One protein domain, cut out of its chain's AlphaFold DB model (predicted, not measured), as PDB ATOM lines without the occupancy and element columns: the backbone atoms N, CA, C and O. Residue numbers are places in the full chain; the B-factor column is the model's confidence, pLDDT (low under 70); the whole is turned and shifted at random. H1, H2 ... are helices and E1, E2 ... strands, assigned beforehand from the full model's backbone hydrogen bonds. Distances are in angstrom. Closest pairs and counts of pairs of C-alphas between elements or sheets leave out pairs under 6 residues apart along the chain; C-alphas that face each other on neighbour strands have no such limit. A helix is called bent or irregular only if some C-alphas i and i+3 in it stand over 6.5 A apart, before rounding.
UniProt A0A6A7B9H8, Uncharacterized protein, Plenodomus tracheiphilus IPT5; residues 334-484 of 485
ATOM      1  N   THR A 334     302.847 244.280 487.620       94.44
ATOM      2  CA  THR A 334     303.113 245.344 488.579       94.44
ATOM      3  C   THR A 334     303.852 244.803 489.797       94.44
ATOM      4  O   THR A 334     303.509 243.741 490.319       94.44
ATOM      5  N   ILE A 335     304.825 245.577 490.277       95.56
ATOM      6  CA  ILE A 335     305.517 245.375 491.554       95.56
ATOM      7  C   ILE A 335     305.454 246.676 492.358       95.56
ATOM      8  O   ILE A 335     305.674 247.752 491.799       95.56
ATOM      9  N   TYR A 336     305.143 246.589 493.650       93.81
ATOM     10  CA  TYR A 336     305.156 247.727 494.570       93.81
ATOM     11  C   TYR A 336     306.373 247.613 495.472       93.81
ATOM     12  O   TYR A 336     306.576 246.591 496.126       93.81
ATOM     13  N   PHE A 337     307.171 248.673 495.516       91.69
ATOM     14  CA  PHE A 337     308.335 248.734 496.383       91.69
ATOM     15  C   PHE A 337     307.892 249.375 497.686       91.69
ATOM     16  O   PHE A 337     307.333 250.474 497.696       91.69
ATOM     17  N   LEU A 338     308.092 248.647 498.778       89.81
ATOM     18  CA  LEU A 338     307.758 249.095 500.119       89.81
ATOM     19  C   LEU A 338     309.052 249.245 500.909       89.81
ATOM     20  O   LEU A 338     309.969 248.449 500.745       89.81
ATOM     21  N   SER A 339     309.127 250.257 501.761       89.06
ATOM     22  CA  SER A 339     310.264 250.461 502.652       89.06
ATOM     23  C   SER A 339     309.777 251.018 503.975       89.06
ATOM     24  O   SER A 339     308.884 251.862 504.000       89.06
ATOM     25  N   THR A 340     310.408 250.598 505.066       90.31
ATOM     26  CA  THR A 340     310.221 251.230 506.372       90.31
ATOM     27  C   THR A 340     311.198 252.385 506.524       90.31
ATOM     28  O   THR A 340     312.399 252.199 506.336       90.31
ATOM     29  N   TRP A 341     310.694 253.573 506.836       90.88
ATOM     30  CA  TRP A 341     311.483 254.771 507.105       90.88
ATOM     31  C   TRP A 341     311.368 255.153 508.581       90.88
ATOM     32  O   TRP A 341     310.337 254.952 509.209       90.88
ATOM     33  N   ASP A 342     312.430 255.723 509.130       90.56
ATOM     34  CA  ASP A 342     312.518 256.280 510.488       90.56
ATOM     35  C   ASP A 342     312.053 257.743 510.568       90.56
ATOM     36  O   ASP A 342     312.064 258.368 511.626       90.56
ATOM     37  N   ARG A 343     311.654 258.299 509.425       89.44
ATOM     38  CA  ARG A 343     311.213 259.677 509.277       89.44
ATOM     39  C   ARG A 343     309.964 259.745 508.422       89.44
ATOM     40  O   ARG A 343     309.797 258.966 507.478       89.44
ATOM     41  N   GLN A 344     309.129 260.723 508.725       89.69
ATOM     42  CA  GLN A 344     307.915 260.968 507.971       89.69
ATOM     43  C   GLN A 344     308.281 261.413 506.544       89.69
ATOM     44  O   GLN A 344     309.104 262.322 506.393       89.69
ATOM     45  N   PRO A 345     307.724 260.787 505.494       89.38
ATOM     46  CA  PRO A 345     307.903 261.276 504.133       89.38
ATOM     47  C   PRO A 345     307.208 262.629 503.952       89.38
ATOM     48  O   PRO A 345     306.189 262.914 504.581       89.38
ATOM     49  N   THR A 346     307.739 263.457 503.052       88.12
ATOM     50  CA  THR A 346     307.148 264.764 502.717       88.12
ATOM     51  C   THR A 346     305.826 264.636 501.961       88.12
ATOM     52  O   THR A 346     305.009 265.554 501.982       88.12
ATOM     53  N   PHE A 347     305.584 263.494 501.315       82.62
ATOM     54  CA  PHE A 347     304.331 263.200 500.629       82.62
ATOM     55  C   PHE A 347     303.303 262.546 501.559       82.62
ATOM     56  O   PHE A 347     303.591 261.603 502.295       82.62
ATOM     57  N   THR A 348     302.065 263.025 501.490       70.56
ATOM     58  CA  THR A 348     300.983 262.645 502.409       70.56
ATOM     59  C   THR A 348     300.257 261.363 502.032       70.56
ATOM     60  O   THR A 348     299.585 260.776 502.880       70.56
ATOM     61  N   ASP A 349     300.393 260.927 500.783       68.62
ATOM     62  CA  ASP A 349     299.430 259.998 500.185       68.62
ATOM     63  C   ASP A 349     299.892 258.540 500.237       68.62
ATOM     64  O   ASP A 349     299.133 257.649 499.865       68.62
ATOM     65  N   SER A 350     301.114 258.270 500.717       69.94
ATOM     66  CA  SER A 350     301.805 256.993 500.468       69.94
ATOM     67  C   SER A 350     302.522 256.393 501.686       69.94
ATOM     68  O   SER A 350     303.532 255.709 501.497       69.94
ATOM     69  N   TYR A 351     302.025 256.603 502.918       75.31
ATOM     70  CA  TYR A 351     302.600 255.950 504.105       75.31
ATOM     71  C   TYR A 351     301.613 255.548 505.217       75.31
ATOM     72  O   TYR A 351     300.534 256.124 505.338       75.31
ATOM     73  N   SER A 352     302.030 254.584 506.045       75.69
ATOM     74  CA  SER A 352     301.409 254.201 507.329       75.69
ATOM     75  C   SER A 352     302.359 254.412 508.486       75.69
ATOM     76  O   SER A 352     303.559 254.228 508.314       75.69
ATOM     77  N   VAL A 353     301.836 254.684 509.679       78.50
ATOM     78  CA  VAL A 353     302.628 254.635 510.914       78.50
ATOM     79  C   VAL A 353     302.625 253.197 511.440       78.50
ATOM     80  O   VAL A 353     301.577 252.674 511.799       78.50
ATOM     81  N   ILE A 354     303.791 252.550 511.467       77.06
ATOM     82  CA  ILE A 354     303.968 251.161 511.925       77.06
ATOM     83  C   ILE A 354     304.029 251.109 513.455       77.06
ATOM     84  O   ILE A 354     303.434 250.242 514.091       77.06
ATOM     85  N   THR A 355     304.763 252.045 514.057       71.12
ATOM     86  CA  THR A 355     304.979 252.119 515.502       71.12
ATOM     87  C   THR A 355     304.616 253.506 516.011       71.12
ATOM     88  O   THR A 355     305.063 254.516 515.480       71.12
ATOM     89  N   THR A 356     303.836 253.559 517.090       61.31
ATOM     90  CA  THR A 356     303.536 254.801 517.827       61.31
ATOM     91  C   THR A 356     304.460 255.008 519.033       61.31
ATOM     92  O   THR A 356     304.244 255.909 519.837       61.31
ATOM     93  N   ARG A 357     305.483 254.153 519.194       66.12
ATOM     94  CA  ARG A 357     306.485 254.256 520.269       66.12
ATOM     95  C   ARG A 357     307.512 255.360 519.969       66.12
ATOM     96  O   ARG A 357     307.437 256.018 518.941       66.12
ATOM     97  N   THR A 358     308.469 255.536 520.885       68.44
ATOM     98  CA  THR A 358     309.450 256.640 520.973       68.44
ATOM     99  C   THR A 358     310.131 257.064 519.668       68.44
ATOM    100  O   THR A 358     310.509 258.225 519.556       68.44
ATOM    101  N   THR A 359     310.267 256.176 518.679       79.44
ATOM    102  CA  THR A 359     310.643 256.530 517.303       79.44
ATOM    103  C   THR A 359     309.583 256.014 516.322       79.44
ATOM    104  O   THR A 359     309.434 254.795 516.161       79.44
ATOM    105  N   PRO A 360     308.796 256.906 515.688       84.12
ATOM    106  CA  PRO A 360     307.782 256.484 514.737       84.12
ATOM    107  C   PRO A 360     308.444 255.920 513.481       84.12
ATOM    108  O   PRO A 360     309.311 256.551 512.879       84.12
ATOM    109  N   GLN A 361     308.020 254.724 513.083       89.75
ATOM    110  CA  GLN A 361     308.397 254.123 511.811       89.75
ATOM    111  C   GLN A 361     307.262 254.263 510.803       89.75
ATOM    112  O   GLN A 361     306.089 254.110 511.148       89.75
ATOM    113  N   PHE A 362     307.616 254.516 509.549       89.06
ATOM    114  CA  PHE A 362     306.684 254.778 508.464       89.06
ATOM    115  C   PHE A 362     306.829 253.711 507.382       89.06
ATOM    116  O   PHE A 362     307.902 253.573 506.803       89.06
ATOM    117  N   LEU A 363     305.769 252.962 507.081       88.56
ATOM    118  CA  LEU A 363     305.745 252.055 505.934       88.56
ATOM    119  C   LEU A 363     305.390 252.861 504.694       88.56
ATOM    120  O   LEU A 363     304.269 253.346 504.581       88.56
ATOM    121  N   VAL A 364     306.325 252.987 503.765       89.31
ATOM    122  CA  VAL A 364     306.231 253.874 502.608       89.31
ATOM    123  C   VAL A 364     306.181 253.057 501.325       89.31
ATOM    124  O   VAL A 364     307.017 252.180 501.116       89.31
ATOM    125  N   THR A 365     305.237 253.364 500.431       89.44
ATOM    126  CA  THR A 365     305.314 252.876 499.042       89.44
ATOM    127  C   THR A 365     306.273 253.767 498.269       89.44
ATOM    128  O   THR A 365     305.925 254.888 497.910       89.44
ATOM    129  N   THR A 366     307.497 253.290 498.064       90.69
ATOM    130  CA  THR A 366     308.591 254.101 497.523       90.69
ATOM    131  C   THR A 366     308.600 254.151 496.006       90.69
ATOM    132  O   THR A 366     309.028 255.149 495.450       90.69
ATOM    133  N   ALA A 367     308.141 253.109 495.316       94.44
ATOM    134  CA  ALA A 367     308.008 253.126 493.865       94.44
ATOM    135  C   ALA A 367     307.041 252.041 493.379       94.44
ATOM    136  O   ALA A 367     306.658 251.130 494.116       94.44
ATOM    137  N   LYS A 368     306.662 252.132 492.103       95.38
ATOM    138  CA  LYS A 368     305.859 251.126 491.401       95.38
ATOM    139  C   LYS A 368     306.532 250.761 490.087       95.38
ATOM    140  O   LYS A 368     306.661 251.623 489.220       95.38
ATOM    141  N   LEU A 369     306.921 249.503 489.909       97.62
ATOM    142  CA  LEU A 369     307.411 249.001 488.627       97.62
ATOM    143  C   LEU A 369     306.238 248.459 487.810       97.62
ATOM    144  O   LEU A 369     305.552 247.538 488.246       97.62
ATOM    145  N   LEU A 370     306.022 249.021 486.623       97.31
ATOM    146  CA  LEU A 370     305.101 248.497 485.619       97.31
ATOM    147  C   LEU A 370     305.887 247.735 484.551       97.31
ATOM    148  O   LEU A 370     306.894 248.234 484.047       97.31
ATOM    149  N   ILE A 371     305.400 246.549 484.204       97.12
ATOM    150  CA  ILE A 371     306.015 245.627 483.249       97.12
ATOM    151  C   ILE A 371     304.996 245.388 482.137       97.12
ATOM    152  O   ILE A 371     304.003 244.685 482.336       97.12
ATOM    153  N   SER A 372     305.218 246.004 480.981       94.38
ATOM    154  CA  SER A 372     304.328 245.896 479.824       94.38
ATOM    155  C   SER A 372     304.929 244.934 478.798       94.38
ATOM    156  O   SER A 372     305.980 245.228 478.225       94.38
ATOM    157  N   PHE A 373     304.277 243.790 478.569       90.50
ATOM    158  CA  PHE A 373     304.679 242.812 477.545       90.50
ATOM    159  C   PHE A 373     304.109 243.129 476.156       90.50
ATOM    160  O   PHE A 373     304.674 242.668 475.163       90.50
ATOM    161  N   ASP A 374     303.013 243.893 476.127       85.12
ATOM    162  CA  ASP A 374     302.212 244.293 474.967       85.12
ATOM    163  C   ASP A 374     302.936 245.277 474.028       85.12
ATOM    164  O   ASP A 374     304.158 245.377 474.032       85.12
ATOM    165  N   SER A 375     302.193 246.031 473.211       82.06
ATOM    166  CA  SER A 375     302.739 247.021 472.273       82.06
ATOM    167  C   SER A 375     303.664 248.062 472.918       82.06
ATOM    168  O   SER A 375     304.559 248.571 472.238       82.06
ATOM    169  N   GLN A 376     303.509 248.358 474.214       86.75
ATOM    170  CA  GLN A 376     304.357 249.328 474.906       86.75
ATOM    171  C   GLN A 376     305.772 248.801 475.146       86.75
ATOM    172  O   GLN A 376     306.704 249.607 475.165       86.75
ATOM    173  N   ARG A 377     305.921 247.476 475.327       92.25
ATOM    174  CA  ARG A 377     307.183 246.764 475.602       92.25
ATOM    175  C   ARG A 377     308.113 247.585 476.482       92.25
ATOM    176  O   ARG A 377     309.100 248.152 475.999       92.25
ATOM    177  N   SER A 378     307.790 247.698 477.765       96.69
ATOM    178  CA  SER A 378     308.555 248.572 478.649       96.69
ATOM    179  C   SER A 378     308.635 248.100 480.092       96.69
ATOM    180  O   SER A 378     307.761 247.402 480.606       96.69
ATOM    181  N   LEU A 379     309.723 248.525 480.733       98.00
ATOM    182  CA  LEU A 379     309.875 248.560 482.180       98.00
ATOM    183  C   LEU A 379     309.770 250.016 482.613       98.00
ATOM    184  O   LEU A 379     310.568 250.847 482.179       98.00
ATOM    185  N   HIS A 380     308.787 250.334 483.449       97.69
ATOM    186  CA  HIS A 380     308.527 251.701 483.880       97.69
ATOM    187  C   HIS A 380     308.448 251.768 485.402       97.69
ATOM    188  O   HIS A 380     307.435 251.407 486.000       97.69
ATOM    189  N   LEU A 381     309.514 252.265 486.022       97.62
ATOM    190  CA  LEU A 381     309.550 252.554 487.447       97.62
ATOM    191  C   LEU A 381     308.975 253.950 487.696       97.62
ATOM    192  O   LEU A 381     309.540 254.950 487.259       97.62
ATOM    193  N   LYS A 382     307.821 254.009 488.358       95.44
ATOM    194  CA  LYS A 382     307.071 255.227 488.677       95.44
ATOM    195  C   LYS A 382     307.201 255.591 490.150       95.44
ATOM    196  O   LYS A 382     307.461 254.731 490.987       95.44
ATOM    197  N   PHE A 383     306.903 256.857 490.438       93.31
ATOM    198  CA  PHE A 383     306.780 257.408 491.788       93.31
ATOM    199  C   PHE A 383     308.071 257.378 492.618       93.31
ATOM    200  O   PHE A 383     308.009 257.320 493.836       93.31
ATOM    201  N   ILE A 384     309.240 257.453 491.975       95.06
ATOM    202  CA  ILE A 384     310.531 257.462 492.677       95.06
ATOM    203  C   ILE A 384     310.626 258.763 493.497       95.06
ATOM    204  O   ILE A 384     310.547 259.828 492.879       95.06
ATOM    205  N   PRO A 385     310.810 258.748 494.833       94.44
ATOM    206  CA  PRO A 385     310.671 259.947 495.652       94.44
ATOM    207  C   PRO A 385     311.877 260.863 495.451       94.44
ATOM    208  O   PRO A 385     313.014 260.507 495.775       94.44
ATOM    209  N   CYS A 386     311.640 262.051 494.900       92.12
ATOM    210  CA  CYS A 386     312.711 262.965 494.513       92.12
ATOM    211  C   CYS A 386     313.375 263.595 495.728       92.12
ATOM    212  O   CYS A 386     314.543 263.336 496.008       92.12
ATOM    213  N   VAL A 387     312.610 264.399 496.462       91.25
ATOM    214  CA  VAL A 387     313.091 265.144 497.633       91.25
ATOM    215  C   VAL A 387     313.477 264.180 498.753       91.25
ATOM    216  O   VAL A 387     314.544 264.292 499.357       91.25
ATOM    217  N   ASP A 388     312.635 263.176 498.982       92.25
ATOM    218  CA  ASP A 388     312.779 262.275 500.116       92.25
ATOM    219  C   ASP A 388     313.852 261.206 499.964       92.25
ATOM    220  O   ASP A 388     314.315 260.683 500.980       92.25
ATOM    221  N   TRP A 389     314.258 260.860 498.744       94.56
ATOM    222  CA  TRP A 389     315.189 259.757 498.528       94.56
ATOM    223  C   TRP A 389     316.271 260.081 497.491       94.56
ATOM    224  O   TRP A 389     317.447 260.052 497.857       94.56
ATOM    225  N   LEU A 390     315.929 260.462 496.254       94.75
ATOM    226  CA  LEU A 390     316.921 260.732 495.192       94.75
ATOM    227  C   LEU A 390     317.851 261.922 495.497       94.75
ATOM    228  O   LEU A 390     319.041 261.872 495.193       94.75
ATOM    229  N   ALA A 391     317.330 262.999 496.089       93.19
ATOM    230  CA  ALA A 391     318.075 264.236 496.342       93.19
ATOM    231  C   ALA A 391     319.064 264.128 497.518       93.19
ATOM    232  O   ALA A 391     319.930 265.002 497.693       93.19
ATOM    233  N   ARG A 392     318.960 263.059 498.324       93.75
ATOM    234  CA  ARG A 392     319.864 262.814 499.454       93.75
ATOM    235  C   ARG A 392     321.302 262.649 498.960       93.75
ATOM    236  O   ARG A 392     321.502 262.014 497.925       93.75
ATOM    237  N   PRO A 393     322.318 263.132 499.705       95.88
ATOM    238  CA  PRO A 393     323.717 263.082 499.276       95.88
ATOM    239  C   PRO A 393     324.177 261.713 498.754       95.88
ATOM    240  O   PRO A 393     324.784 261.659 497.687       95.88
ATOM    241  N   GLY A 394     323.805 260.622 499.434       96.06
ATOM    242  CA  GLY A 394     324.153 259.256 499.022       96.06
ATOM    243  C   GLY A 394     323.568 258.826 497.670       96.06
ATOM    244  O   GLY A 394     324.204 258.063 496.952       96.06
ATOM    245  N   ASN A 395     322.421 259.378 497.266       96.69
ATOM    246  CA  ASN A 395     321.688 258.980 496.056       96.69
ATOM    247  C   ASN A 395     321.801 260.002 494.910       96.69
ATOM    248  O   ASN A 395     321.311 259.755 493.808       96.69
ATOM    249  N   ARG A 396     322.479 261.142 495.124       94.06
ATOM    250  CA  ARG A 396     322.609 262.212 494.113       94.06
ATOM    251  C   ARG A 396     323.225 261.738 492.797       94.06
ATOM    252  O   ARG A 396     322.928 262.310 491.751       94.06
ATOM    253  N   HIS A 397     324.086 260.724 492.835       96.62
ATOM    254  CA  HIS A 397     324.662 260.138 491.627       96.62
ATOM    255  C   HIS A 397     323.580 259.466 490.758       96.62
ATOM    256  O   HIS A 397     323.527 259.742 489.561       96.62
ATOM    257  N   LEU A 398     322.643 258.720 491.363       97.06
ATOM    258  CA  LEU A 398     321.491 258.126 490.670       97.06
ATOM    259  C   LEU A 398     320.584 259.197 490.061       97.06
ATOM    260  O   LEU A 398     320.127 259.045 488.933       97.06
ATOM    261  N   LEU A 399     320.356 260.308 490.772       95.12
ATOM    262  CA  LEU A 399     319.588 261.439 490.245       95.12
ATOM    263  C   LEU A 399     320.242 262.028 488.984       95.12
ATOM    264  O   LEU A 399     319.559 262.248 487.985       95.12
ATOM    265  N   ARG A 400     321.564 262.250 489.002       93.50
ATOM    266  CA  ARG A 400     322.308 262.751 487.831       93.50
ATOM    267  C   ARG A 400     322.233 261.778 486.659       93.50
ATOM    268  O   ARG A 400     321.982 262.206 485.534       93.50
ATOM    269  N   GLU A 401     322.424 260.485 486.912       95.12
ATOM    270  CA  GLU A 401     322.318 259.457 485.877       95.12
ATOM    271  C   GLU A 401     320.908 259.364 485.296       95.12
ATOM    272  O   GLU A 401     320.757 259.252 484.077       95.12
ATOM    273  N   LEU A 402     319.881 259.471 486.141       94.88
ATOM    274  CA  LEU A 402     318.489 259.474 485.719       94.88
ATOM    275  C   LEU A 402     318.166 260.679 484.841       94.88
ATOM    276  O   LEU A 402     317.592 260.501 483.768       94.88
ATOM    277  N   ILE A 403     318.595 261.881 485.230       92.38
ATOM    278  CA  ILE A 403     318.437 263.091 484.411       92.38
ATOM    279  C   ILE A 403     319.128 262.910 483.054       92.38
ATOM    280  O   ILE A 403     318.504 263.151 482.018       92.38
ATOM    281  N   ALA A 404     320.373 262.422 483.051       92.12
ATOM    282  CA  ALA A 404     321.148 262.183 481.833       92.12
ATOM    283  C   ALA A 404     320.556 261.079 480.936       92.12
ATOM    284  O   ALA A 404     320.777 261.075 479.727       92.12
ATOM    285  N   TYR A 405     319.833 260.117 481.513       92.12
ATOM    286  CA  TYR A 405     319.145 259.067 480.766       92.12
ATOM    287  C   TYR A 405     317.803 259.545 480.187       92.12
ATOM    288  O   TYR A 405     317.474 259.212 479.044       92.12
ATOM    289  N   MET A 406     317.029 260.316 480.962       87.50
ATOM    290  CA  MET A 406     315.704 260.813 480.572       87.50
ATOM    291  C   MET A 406     315.771 261.932 479.533       87.50
ATOM    292  O   MET A 406     314.910 261.990 478.657       87.50
ATOM    293  N   SER A 407     316.770 262.810 479.627       71.06
ATOM    294  CA  SER A 407     316.799 264.052 478.855       71.06
ATOM    295  C   SER A 407     318.084 264.173 478.052       71.06
ATOM    296  O   SER A 407     319.179 264.079 478.601       71.06
ATOM    297  N   MET A 408     317.951 264.444 476.751       54.94
ATOM    298  CA  MET A 408     319.009 265.159 476.025       54.94
ATOM    299  C   MET A 408     318.955 266.668 476.316       54.94
ATOM    300  O   MET A 408     319.945 267.360 476.099       54.94
ATOM    301  N   ASP A 409     317.823 267.159 476.837       54.53
ATOM    302  CA  ASP A 409     317.559 268.574 477.085       54.53
ATOM    303  C   ASP A 409     317.719 268.924 478.576       54.53
ATOM    304  O   ASP A 409     317.140 268.285 479.456       54.53
ATOM    305  N   ARG A 410     318.582 269.893 478.894       55.25
ATOM    306  CA  ARG A 410     319.189 270.063 480.232       55.25
ATOM    307  C   ARG A 410     318.279 270.708 481.293       55.25
ATOM    308  O   ARG A 410     318.746 270.961 482.400       55.25
ATOM    309  N   SER A 411     317.005 270.966 481.003       61.34
ATOM    310  CA  SER A 411     316.127 271.822 481.822       61.34
ATOM    311  C   SER A 411     315.082 271.081 482.667       61.34
ATOM    312  O   SER A 411     314.042 271.645 483.009       61.34
ATOM    313  N   VAL A 412     315.317 269.819 483.048       71.25
ATOM    314  CA  VAL A 412     314.400 269.146 483.983       71.25
ATOM    315  C   VAL A 412     314.551 269.754 485.374       71.25
ATOM    316  O   VAL A 412     315.459 269.392 486.121       71.25
ATOM    317  N   ASP A 413     313.618 270.636 485.732       81.12
ATOM    318  CA  ASP A 413     313.404 271.063 487.112       81.12
ATOM    319  C   ASP A 413     312.898 269.866 487.933       81.12
ATOM    320  O   ASP A 413     311.708 269.549 487.993       81.12
ATOM    321  N   TRP A 414     313.849 269.108 488.472       82.81
ATOM    322  CA  TRP A 414     313.593 267.963 489.336       82.81
ATOM    323  C   TRP A 414     313.297 268.398 490.773       82.81
ATOM    324  O   TRP A 414     312.702 267.622 491.516       82.81
ATOM    325  N   ALA A 415     313.701 269.611 491.164       82.56
ATOM    326  CA  ALA A 415     313.564 270.099 492.530       82.56
ATOM    327  C   ALA A 415     312.098 270.393 492.882       82.56
ATOM    328  O   ALA A 415     311.699 270.190 494.026       82.56
ATOM    329  N   SER A 416     311.284 270.795 491.901       85.12
ATOM    330  CA  SER A 416     309.840 271.004 492.080       85.12
ATOM    331  C   SER A 416     308.996 269.728 492.003       85.12
ATOM    332  O   SER A 416     307.804 269.753 492.317       85.12
ATOM    333  N   LYS A 417     309.571 268.593 491.582       87.81
ATOM    334  CA  LYS A 417     308.814 267.350 491.402       87.81
ATOM    335  C   LYS A 417     308.844 266.519 492.686       87.81
ATOM    336  O   LYS A 417     309.929 266.180 493.146       87.81
ATOM    337  N   PRO A 418     307.686 266.095 493.230       88.56
ATOM    338  CA  PRO A 418     307.671 265.167 494.363       88.56
ATOM    339  C   PRO A 418     308.192 263.783 493.955       88.56
ATOM    340  O   PRO A 418     308.839 263.093 494.746       88.56
ATOM    341  N   TYR A 419     307.961 263.406 492.693       92.56
ATOM    342  CA  TYR A 419     308.320 262.104 492.158       92.56
ATOM    343  C   TYR A 419     308.939 262.168 490.762       92.56
ATOM    344  O   TYR A 419     308.575 263.000 489.926       92.56
ATOM    345  N   MET A 420     309.801 261.195 490.482       93.75
ATOM    346  CA  MET A 420     310.373 260.920 489.169       93.75
ATOM    347  C   MET A 420     309.951 259.547 488.649       93.75
ATOM    348  O   MET A 420     309.357 258.727 489.353       93.75
ATOM    349  N   SER A 421     310.238 259.311 487.372       95.25
ATOM    350  CA  SER A 421     310.020 258.022 486.726       95.25
ATOM    351  C   SER A 421     311.192 257.675 485.823       95.25
ATOM    352  O   SER A 421     311.854 258.562 485.293       95.25
ATOM    353  N   CYS A 422     311.449 256.385 485.655       96.38
ATOM    354  CA  CYS A 422     312.443 255.865 484.732       96.38
ATOM    355  C   CYS A 422     311.771 254.819 483.842       96.38
ATOM    356  O   CYS A 422     311.167 253.873 484.348       96.38
ATOM    357  N   GLU A 423     311.853 255.000 482.524       96.94
ATOM    358  CA  GLU A 423     311.251 254.089 481.553       96.94
ATOM    359  C   GLU A 423     312.309 253.539 480.588       96.94
ATOM    360  O   GLU A 423     313.063 254.279 479.945       96.94
ATOM    361  N   VAL A 424     312.335 252.219 480.446       97.19
ATOM    362  CA  VAL A 424     313.098 251.511 479.419       97.19
ATOM    363  C   VAL A 424     312.107 250.954 478.414       97.19
ATOM    364  O   VAL A 424     311.348 250.047 478.736       97.19
ATOM    365  N   ARG A 425     312.107 251.512 477.198       96.19
ATOM    366  CA  ARG A 425     311.276 251.041 476.080       96.19
ATOM    367  C   ARG A 425     312.083 250.153 475.144       96.19
ATOM    368  O   ARG A 425     313.132 250.579 474.656       96.19
ATOM    369  N   PHE A 426     311.542 248.987 474.818       94.56
ATOM    370  CA  PHE A 426     312.143 248.015 473.910       94.56
ATOM    371  C   PHE A 426     311.563 248.176 472.498       94.56
ATOM    372  O   PHE A 426     310.616 247.499 472.099       94.56
ATOM    373  N   ARG A 427     312.103 249.139 471.739       87.81
ATOM    374  CA  ARG A 427     311.472 249.635 470.496       87.81
ATOM    375  C   ARG A 427     311.525 248.658 469.321       87.81
ATOM    376  O   ARG A 427     310.588 248.606 468.535       87.81
ATOM    377  N   SER A 428     312.622 247.915 469.167       88.38
ATOM    378  CA  SER A 428     312.815 247.028 468.011       88.38
ATOM    379  C   SER A 428     312.694 245.569 468.425       88.38
ATOM    380  O   SER A 428     313.671 244.953 468.831       88.38
ATOM    381  N   TRP A 429     311.484 245.029 468.300       83.81
ATOM    382  CA  TRP A 429     311.154 243.633 468.603       83.81
ATOM    383  C   TRP A 429     312.052 242.620 467.894       83.81
ATOM    384  O   TRP A 429     312.653 241.765 468.537       83.81
ATOM    385  N   ARG A 430     312.166 242.742 466.565       87.94
ATOM    386  CA  ARG A 430     312.942 241.805 465.738       87.94
ATOM    387  C   ARG A 430     314.415 241.800 466.146       87.94
ATOM    388  O   ARG A 430     314.992 240.735 466.355       87.94
ATOM    389  N   ARG A 431     314.987 242.996 466.335       93.81
ATOM    390  CA  ARG A 431     316.359 243.169 466.830       93.81
ATOM    391  C   ARG A 431     316.510 242.587 468.228       93.81
ATOM    392  O   ARG A 431     317.479 241.907 468.501       93.81
ATOM    393  N   LEU A 432     315.556 242.841 469.116       91.00
ATOM    394  CA  LEU A 432     315.632 242.390 470.498       91.00
ATOM    395  C   LEU A 432     315.660 240.858 470.602       91.00
ATOM    396  O   LEU A 432     316.445 240.310 471.368       91.00
ATOM    397  N   ILE A 433     314.834 240.164 469.821       91.81
ATOM    398  CA  ILE A 433     314.808 238.696 469.795       91.81
ATOM    399  C   ILE A 433     316.128 238.118 469.287       91.81
ATOM    400  O   ILE A 433     316.646 237.184 469.909       91.81
ATOM    401  N   THR A 434     316.658 238.704 468.211       93.50
ATOM    402  CA  THR A 434     317.853 238.227 467.497       93.50
ATOM    403  C   THR A 434     319.140 238.599 468.239       93.50
ATOM    404  O   THR A 434     319.922 237.728 468.602       93.50
ATOM    405  N   ASP A 435     319.304 239.879 468.567       94.69
ATOM    406  CA  ASP A 435     320.556 240.472 469.056       94.69
ATOM    407  C   ASP A 435     320.535 240.778 470.565       94.69
ATOM    408  O   ASP A 435     321.540 241.183 471.154       94.69
ATOM    409  N   GLY A 436     319.375 240.643 471.215       94.88
ATOM    410  CA  GLY A 436     319.182 241.026 472.611       94.88
ATOM    411  C   GLY A 436     319.098 242.542 472.840       94.88
ATOM    412  O   GLY A 436     318.805 243.351 471.951       94.88
ATOM    413  N   PHE A 437     319.333 242.950 474.089       96.56
ATOM    414  CA  PHE A 437     319.245 244.351 474.513       96.56
ATOM    415  C   PHE A 437     320.318 245.223 473.838       96.56
ATOM    416  O   PHE A 437     321.499 244.898 473.848       96.56
ATOM    417  N   SER A 438     319.936 246.381 473.302       95.62
ATOM    418  CA  SER A 438     320.859 247.426 472.832       95.62
ATOM    419  C   SER A 438     321.705 247.989 473.972       95.62
ATOM    420  O   SER A 438     321.370 247.864 475.150       95.62
ATOM    421  N   ILE A 439     322.762 248.727 473.623       95.19
ATOM    422  CA  ILE A 439     323.559 249.500 474.589       95.19
ATOM    423  C   ILE A 439     322.667 250.446 475.412       95.19
ATOM    424  O   ILE A 439     322.827 250.529 476.631       95.19
ATOM    425  N   ARG A 440     321.696 251.119 474.774       94.31
ATOM    426  CA  ARG A 440     320.763 252.029 475.455       94.31
ATOM    427  C   ARG A 440     319.846 251.287 476.428       94.31
ATOM    428  O   ARG A 440     319.711 251.730 477.564       94.31
ATOM    429  N   GLU A 441     319.251 250.171 476.009       96.31
ATOM    430  CA  GLU A 441     318.381 249.352 476.868       96.31
ATOM    431  C   GLU A 441     319.172 248.756 478.039       96.31
ATOM    432  O   GLU A 441     318.725 248.862 479.173       96.31
ATOM    433  N   ARG A 442     320.391 248.240 477.812       97.19
ATOM    434  CA  ARG A 442     321.281 247.768 478.890       97.19
ATOM    435  C   ARG A 442     321.638 248.874 479.879       97.19
ATOM    436  O   ARG A 442     321.684 248.632 481.080       97.19
ATOM    437  N   ARG A 443     321.904 250.094 479.399       96.75
ATOM    438  CA  ARG A 443     322.133 251.259 480.270       96.75
ATOM    439  C   ARG A 443     320.888 251.583 481.098       96.75
ATOM    440  O   ARG A 443     321.019 251.775 482.299       96.75
ATOM    441  N   GLY A 444     319.711 251.599 480.476       97.31
ATOM    442  CA  GLY A 444     318.444 251.837 481.165       97.31
ATOM    443  C   GLY A 444     318.117 250.765 482.209       97.31
ATOM    444  O   GLY A 444     317.762 251.106 483.329       97.31
ATOM    445  N   ILE A 445     318.306 249.481 481.878       98.19
ATOM    446  CA  ILE A 445     318.125 248.353 482.808       98.19
ATOM    447  C   ILE A 445     319.072 248.491 484.001       98.19
ATOM    448  O   ILE A 445     318.622 248.372 485.131       98.19
ATOM    449  N   ARG A 446     320.359 248.798 483.777       98.25
ATOM    450  CA  ARG A 446     321.327 249.008 484.871       98.25
ATOM    451  C   ARG A 446     320.948 250.174 485.781       98.25
ATOM    452  O   ARG A 446     321.099 250.062 486.989       98.25
ATOM    453  N   LEU A 447     320.447 251.271 485.215       98.19
ATOM    454  CA  LEU A 447     319.975 252.405 486.007       98.19
ATOM    455  C   LEU A 447     318.723 252.042 486.822       98.19
ATOM    456  O   LEU A 447     318.649 252.368 488.003       98.19
ATOM    457  N   LEU A 448     317.751 251.354 486.211       98.00
ATOM    458  CA  LEU A 448     316.574 250.850 486.918       98.00
ATOM    459  C   LEU A 448     316.957 249.896 488.051       98.00
ATOM    460  O   LEU A 448     316.390 250.003 489.133       98.00
ATOM    461  N   GLU A 449     317.906 248.994 487.806       98.12
ATOM    462  CA  GLU A 449     318.456 248.074 488.801       98.12
ATOM    463  C   GLU A 449     319.063 248.852 489.972       98.12
ATOM    464  O   GLU A 449     318.612 248.690 491.097       98.12
ATOM    465  N   ALA A 450     319.981 249.788 489.709       98.06
ATOM    466  CA  ALA A 450     320.626 250.588 490.751       98.06
ATOM    467  C   ALA A 450     319.619 251.398 491.591       98.06
ATOM    468  O   ALA A 450     319.740 251.476 492.813       98.06
ATOM    469  N   ILE A 451     318.595 251.974 490.949       97.62
ATOM    470  CA  ILE A 451     317.518 252.675 491.657       97.62
ATOM    471  C   ILE A 451     316.691 251.694 492.498       97.62
ATOM    472  O   ILE A 451     316.378 251.994 493.646       97.62
ATOM    473  N   SER A 452     316.333 250.534 491.947       96.06
ATOM    474  CA  SER A 452     315.505 249.536 492.635       96.06
ATOM    475  C   SER A 452     316.235 248.925 493.833       96.06
ATOM    476  O   SER A 452     315.648 248.836 494.911       96.06
ATOM    477  N   GLU A 453     317.520 248.591 493.681       95.62
ATOM    478  CA  GLU A 453     318.403 248.137 494.764       95.62
ATOM    479  C   GLU A 453     318.476 249.177 495.887       95.62
ATOM    480  O   GLU A 453     318.260 248.859 497.055       95.62
ATOM    481  N   GLY A 454     318.695 250.451 495.542       94.94
ATOM    482  CA  GLY A 454     318.724 251.536 496.524       94.94
ATOM    483  C   GLY A 454     317.373 251.799 497.216       94.94
ATOM    484  O   GLY A 454     317.335 252.414 498.285       94.94
ATOM    485  N   LEU A 455     316.272 251.323 496.629       92.94
ATOM    486  CA  LEU A 455     314.928 251.308 497.217       92.94
ATOM    487  C   LEU A 455     314.618 250.006 497.980       92.94
ATOM    488  O   LEU A 455     313.471 249.795 498.375       92.94
ATOM    489  N   GLY A 456     315.623 249.154 498.205       90.81
ATOM    490  CA  GLY A 456     315.526 247.943 499.018       90.81
ATOM    491  C   GLY A 456     315.095 246.690 498.256       90.81
ATOM    492  O   GLY A 456     314.784 245.685 498.888       90.81
ATOM    493  N   GLN A 457     315.049 246.721 496.921       92.25
ATOM    494  CA  GLN A 457     314.798 245.506 496.143       92.25
ATOM    495  C   GLN A 457     316.049 244.611 496.081       92.25
ATOM    496  O   GLN A 457     317.170 245.124 496.122       92.25
ATOM    497  N   PRO A 458     315.891 243.280 495.957       93.31
ATOM    498  CA  PRO A 458     317.004 242.368 495.744       93.31
ATOM    499  C   PRO A 458     317.775 242.698 494.464       93.31
ATOM    500  O   PRO A 458     317.192 242.953 493.409       93.31
ATOM    501  N   LYS A 459     319.102 242.631 494.564       96.06
ATOM    502  CA  LYS A 459     320.024 242.815 493.443       96.06
ATOM    503  C   LYS A 459     319.794 241.789 492.334       96.06
ATOM    504  O   LYS A 459     319.761 240.586 492.584       96.06
ATOM    505  N   GLY A 460     319.731 242.276 491.100       96.75
ATOM    506  CA  GLY A 460     319.545 241.497 489.878       96.75
ATOM    507  C   GLY A 460     318.084 241.266 489.486       96.75
ATOM    508  O   GLY A 460     317.835 240.615 488.468       96.75
ATOM    509  N   GLU A 461     317.114 241.772 490.251       96.06
ATOM    510  CA  GLU A 461     315.701 241.498 489.987       96.06
ATOM    511  C   GLU A 461     315.209 242.201 488.713       96.06
ATOM    512  O   GLU A 461     314.514 241.586 487.904       96.06
ATOM    513  N   ILE A 462     315.622 243.446 488.445       97.81
ATOM    514  CA  ILE A 462     315.230 244.137 487.202       97.81
ATOM    515  C   ILE A 462     315.829 243.430 485.984       97.81
ATOM    516  O   ILE A 462     315.152 243.248 484.967       97.81
ATOM    517  N   ASN A 463     317.087 243.003 486.086       97.69
ATOM    518  CA  ASN A 463     317.759 242.231 485.051       97.69
ATOM    519  C   ASN A 463     317.014 240.915 484.760       97.69
ATOM    520  O   ASN A 463     316.659 240.644 483.609       97.69
ATOM    521  N   LYS A 464     316.687 240.149 485.805       97.25
ATOM    522  CA  LYS A 464     315.893 238.919 485.710       97.25
ATOM    523  C   LYS A 464     314.540 239.169 485.042       97.25
ATOM    524  O   LYS A 464     314.206 238.455 484.097       97.25
ATOM    525  N   ILE A 465     313.796 240.200 485.454       97.62
ATOM    526  CA  ILE A 465     312.518 240.580 484.830       97.62
ATOM    527  C   ILE A 465     312.706 240.847 483.332       97.62
ATOM    528  O   ILE A 465     311.957 240.315 482.512       97.62
ATOM    529  N   ALA A 466     313.719 241.630 482.951       97.56
ATOM    530  CA  ALA A 466     313.990 241.929 481.547       97.56
ATOM    531  C   ALA A 466     314.266 240.649 480.734       97.56
ATOM    532  O   ALA A 466     313.742 240.488 479.630       97.56
ATOM    533  N   HIS A 467     315.041 239.707 481.279       97.12
ATOM    534  CA  HIS A 467     315.305 238.421 480.628       97.12
ATOM    535  C   HIS A 467     314.063 237.529 480.530       97.12
ATOM    536  O   HIS A 467     313.869 236.865 479.510       97.12
ATOM    537  N   VAL A 468     313.192 237.546 481.540       95.25
ATOM    538  CA  VAL A 468     311.886 236.873 481.498       95.25
ATOM    539  C   VAL A 468     311.031 237.444 480.366       95.25
ATOM    540  O   VAL A 468     310.477 236.665 479.590       95.25
ATOM    541  N   MET A 469     310.967 238.774 480.218       94.81
ATOM    542  CA  MET A 469     310.265 239.424 479.100       94.81
ATOM    543  C   MET A 469     310.841 238.997 477.749       94.81
ATOM    544  O   MET A 469     310.090 238.584 476.870       94.81
ATOM    545  N   LEU A 470     312.169 239.023 477.599       95.19
ATOM    546  CA  LEU A 470     312.842 238.580 476.376       95.19
ATOM    547  C   LEU A 470     312.528 237.119 476.030       95.19
ATOM    548  O   LEU A 470     312.310 236.802 474.862       95.19
ATOM    549  N   SER A 471     312.486 236.242 477.033       93.00
ATOM    550  CA  SER A 471     312.122 234.835 476.854       93.00
ATOM    551  C   SER A 471     310.689 234.683 476.333       93.00
ATOM    552  O   SER A 471     310.493 234.074 475.284       93.00
ATOM    553  N   VAL A 472     309.708 235.343 476.968       90.12
ATOM    554  CA  VAL A 472     308.302 235.350 476.506       90.12
ATOM    555  C   VAL A 472     308.211 235.810 475.053       90.12
ATOM    556  O   VAL A 472     307.516 235.220 474.230       90.12
ATOM    557  N   TRP A 473     308.952 236.859 474.721       90.62
ATOM    558  CA  TRP A 473     308.940 237.433 473.390       90.62
ATOM    559  C   TRP A 473     309.525 236.519 472.313       90.62
ATOM    560  O   TRP A 473     308.994 236.454 471.204       90.62
ATOM    561  N   ARG A 474     310.576 235.766 472.647       91.38
ATOM    562  CA  ARG A 474     311.154 234.743 471.766       91.38
ATOM    563  C   ARG A 474     310.180 233.599 471.513       91.38
ATOM    564  O   ARG A 474     309.959 233.269 470.350       91.38
ATOM    565  N   THR A 475     309.559 233.069 472.564       87.44
ATOM    566  CA  THR A 475     308.548 232.008 472.448       87.44
ATOM    567  C   THR A 475     307.394 232.448 471.549       87.44
ATOM    568  O   THR A 475     306.997 231.719 470.643       87.44
ATOM    569  N   GLN A 476     306.920 233.688 471.709       84.00
ATOM    570  CA  GLN A 476     305.849 234.222 470.869       84.00
ATOM    571  C   GLN A 476     306.245 234.315 469.392       84.00
ATOM    572  O   GLN A 476     305.454 233.986 468.510       84.00
ATOM    573  N   ALA A 477     307.462 234.779 469.105       86.62
ATOM    574  CA  ALA A 477     307.946 234.890 467.733       86.62
ATOM    575  C   ALA A 477     308.089 233.519 467.058       86.62
ATOM    576  O   ALA A 477     307.765 233.393 465.879       86.62
ATOM    577  N   GLN A 478     308.521 232.500 467.807       86.38
ATOM    578  CA  GLN A 478     308.593 231.117 467.329       86.38
ATOM    579  C   GLN A 478     307.202 230.555 467.020       86.38
ATOM    580  O   GLN A 478     307.009 229.989 465.949       86.38
ATOM    581  N   ALA A 479     306.222 230.779 467.901       83.06
ATOM    582  CA  ALA A 479     304.843 230.344 467.679       83.06
ATOM    583  C   ALA A 479     304.218 230.990 466.426       83.06
ATOM    584  O   ALA A 479     303.568 230.312 465.637       83.06
ATOM    585  N   VAL A 480     304.463 232.288 466.201       83.06
ATOM    586  CA  VAL A 480     303.983 232.994 464.997       83.06
ATOM    587  C   VAL A 480     304.660 232.474 463.728       83.06
ATOM    588  O   VAL A 480     303.990 232.325 462.711       83.06
ATOM    589  N   ALA A 481     305.964 232.190 463.772       84.19
ATOM    590  CA  ALA A 481     306.685 231.637 462.626       84.19
ATOM    591  C   ALA A 481     306.206 230.219 462.276       84.19
ATOM    592  O   ALA A 481     306.010 229.923 461.102       84.19
ATOM    593  N   GLY A 482     305.970 229.373 463.284       82.38
ATOM    594  CA  GLY A 482     305.480 228.004 463.098       82.38
ATOM    595  C   GLY A 482     304.033 227.908 462.614       82.38
ATOM    596  O   GLY A 482     303.671 226.898 462.034       82.38
ATOM    597  N   ALA A 483     303.210 228.941 462.818       77.50
ATOM    598  CA  ALA A 483     301.848 228.994 462.280       77.50
ATOM    599  C   ALA A 483     301.779 229.496 460.823       77.50
ATOM    600  O   ALA A 483     300.710 229.451 460.217       77.50
ATOM    601  N   ALA A 484     302.877 230.047 460.293       77.19
ATOM    602  CA  ALA A 484     302.943 230.614 458.943       77.19
ATOM    603  C   ALA A 484     303.600 229.677 457.912       77.19
ATOM    604  O   ALA A 484     303.527 229.967 456.718       77.19
TER     605      ALA A 484
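Overview. This is residues 334 to 484 of the 485 residues of an uncharacterized protein of Plenodomus tracheiphilus IPT5 (UniProt A0A6A7B9H8). A long, twisted antiparallel sheet has H4 packed over one face, on E5, E4 and part of E3, with H2 beside H4 on one side and the start of the long helix H5 meeting it on the other. The E2 and E3 hairpin reaches one end of the long axis; at the other end, residues 478 to 484 stick out, of which 478 to 482 belong to H5. The 151 printed residues have five named strands and five named helices, mixed in class, in the order E1 E2 E3 E4 H1 H2 E5 H3 H4 H5. The whole is only just loose, close to compact, with a radius of gyration of the C-alphas of 17.9 A, and spans 67 by 36 by 23 A.

Along the chain. Find C-alpha 334 at (303.113, 245.344, 488.579), where E1, residues 334 to 341, begins. E2 is 351 to 355; E3, 361 to 372, runs 33.3 A; E4 is 378 to 385 and E5 is 419 to 425. H1 is 386 to 390, neither bent nor irregular, but only just: C-alphas 387 and 390 are 6.3 A apart. H2, 393 to 406, is irregular, with C-alphas 394 and 397 7.5 A apart. H3 is 429 to 435, H4 is 439 to 454 and spans 22.6 A, and H5, 461 to 482, runs 31.8 A to C-alpha 482 at (305.480, 228.004, 463.098).

Arrangement. Start at E3 in the branched sheet: E1 lies on one side, E2 and E4 on the other. Look for N 337 and O 367 at 2.9 A between E1 and E3, and N 352 and O 363 at 2.9 A in the hairpin of E2 and E3. N 370 and O 380 are 2.8 A apart in the hairpin of E3 and E4; E2, E3 and E4 form a meander, each strand the antiparallel neighbour of the one before. Between E4 and E5, N 381 and O 422 are 2.8 A apart. H4 has a height over the sheet of 9.4 A and runs slantwise to the strands, at 34 degrees to E5 on the local plane. H2 touches H4 at a shallow tilt of 28 degrees, opposite ways, the closest C-alphas being those of Leu 398 and Ile 451, 6.8 A. H4 and H5, a helical hairpin, touch at a steep tilt of 41 degrees, closest at the C-alphas of Glu 449 and Ile 462, 5.3 A. H3, not on the sheet, touches H5 about perpendicular at 75 degrees, closest at the C-alphas of Ile 433 and Arg 474, 5.7 A. H1, H2 and H5 only graze the sheet, and H1 and H2 touch only at the corner, with the C-alphas of Leu 390 and Leu 399 5.7 A apart. In H1, H3, H4 and H5 every O i to N i+4 pair is within hydrogen-bond range; in H2, 8 of 10.

Size, cuts and confidence. The farthest C-alphas are those of Thr 358 and Ala 484, 67.6 A apart. The printed part has no cut. The link from H2 to E5, residues 407 to 418, is long. Mean pLDDT of the printed part is 89.5; residues 349 to 350, 356 to 358 and 408 to 411 are under 70.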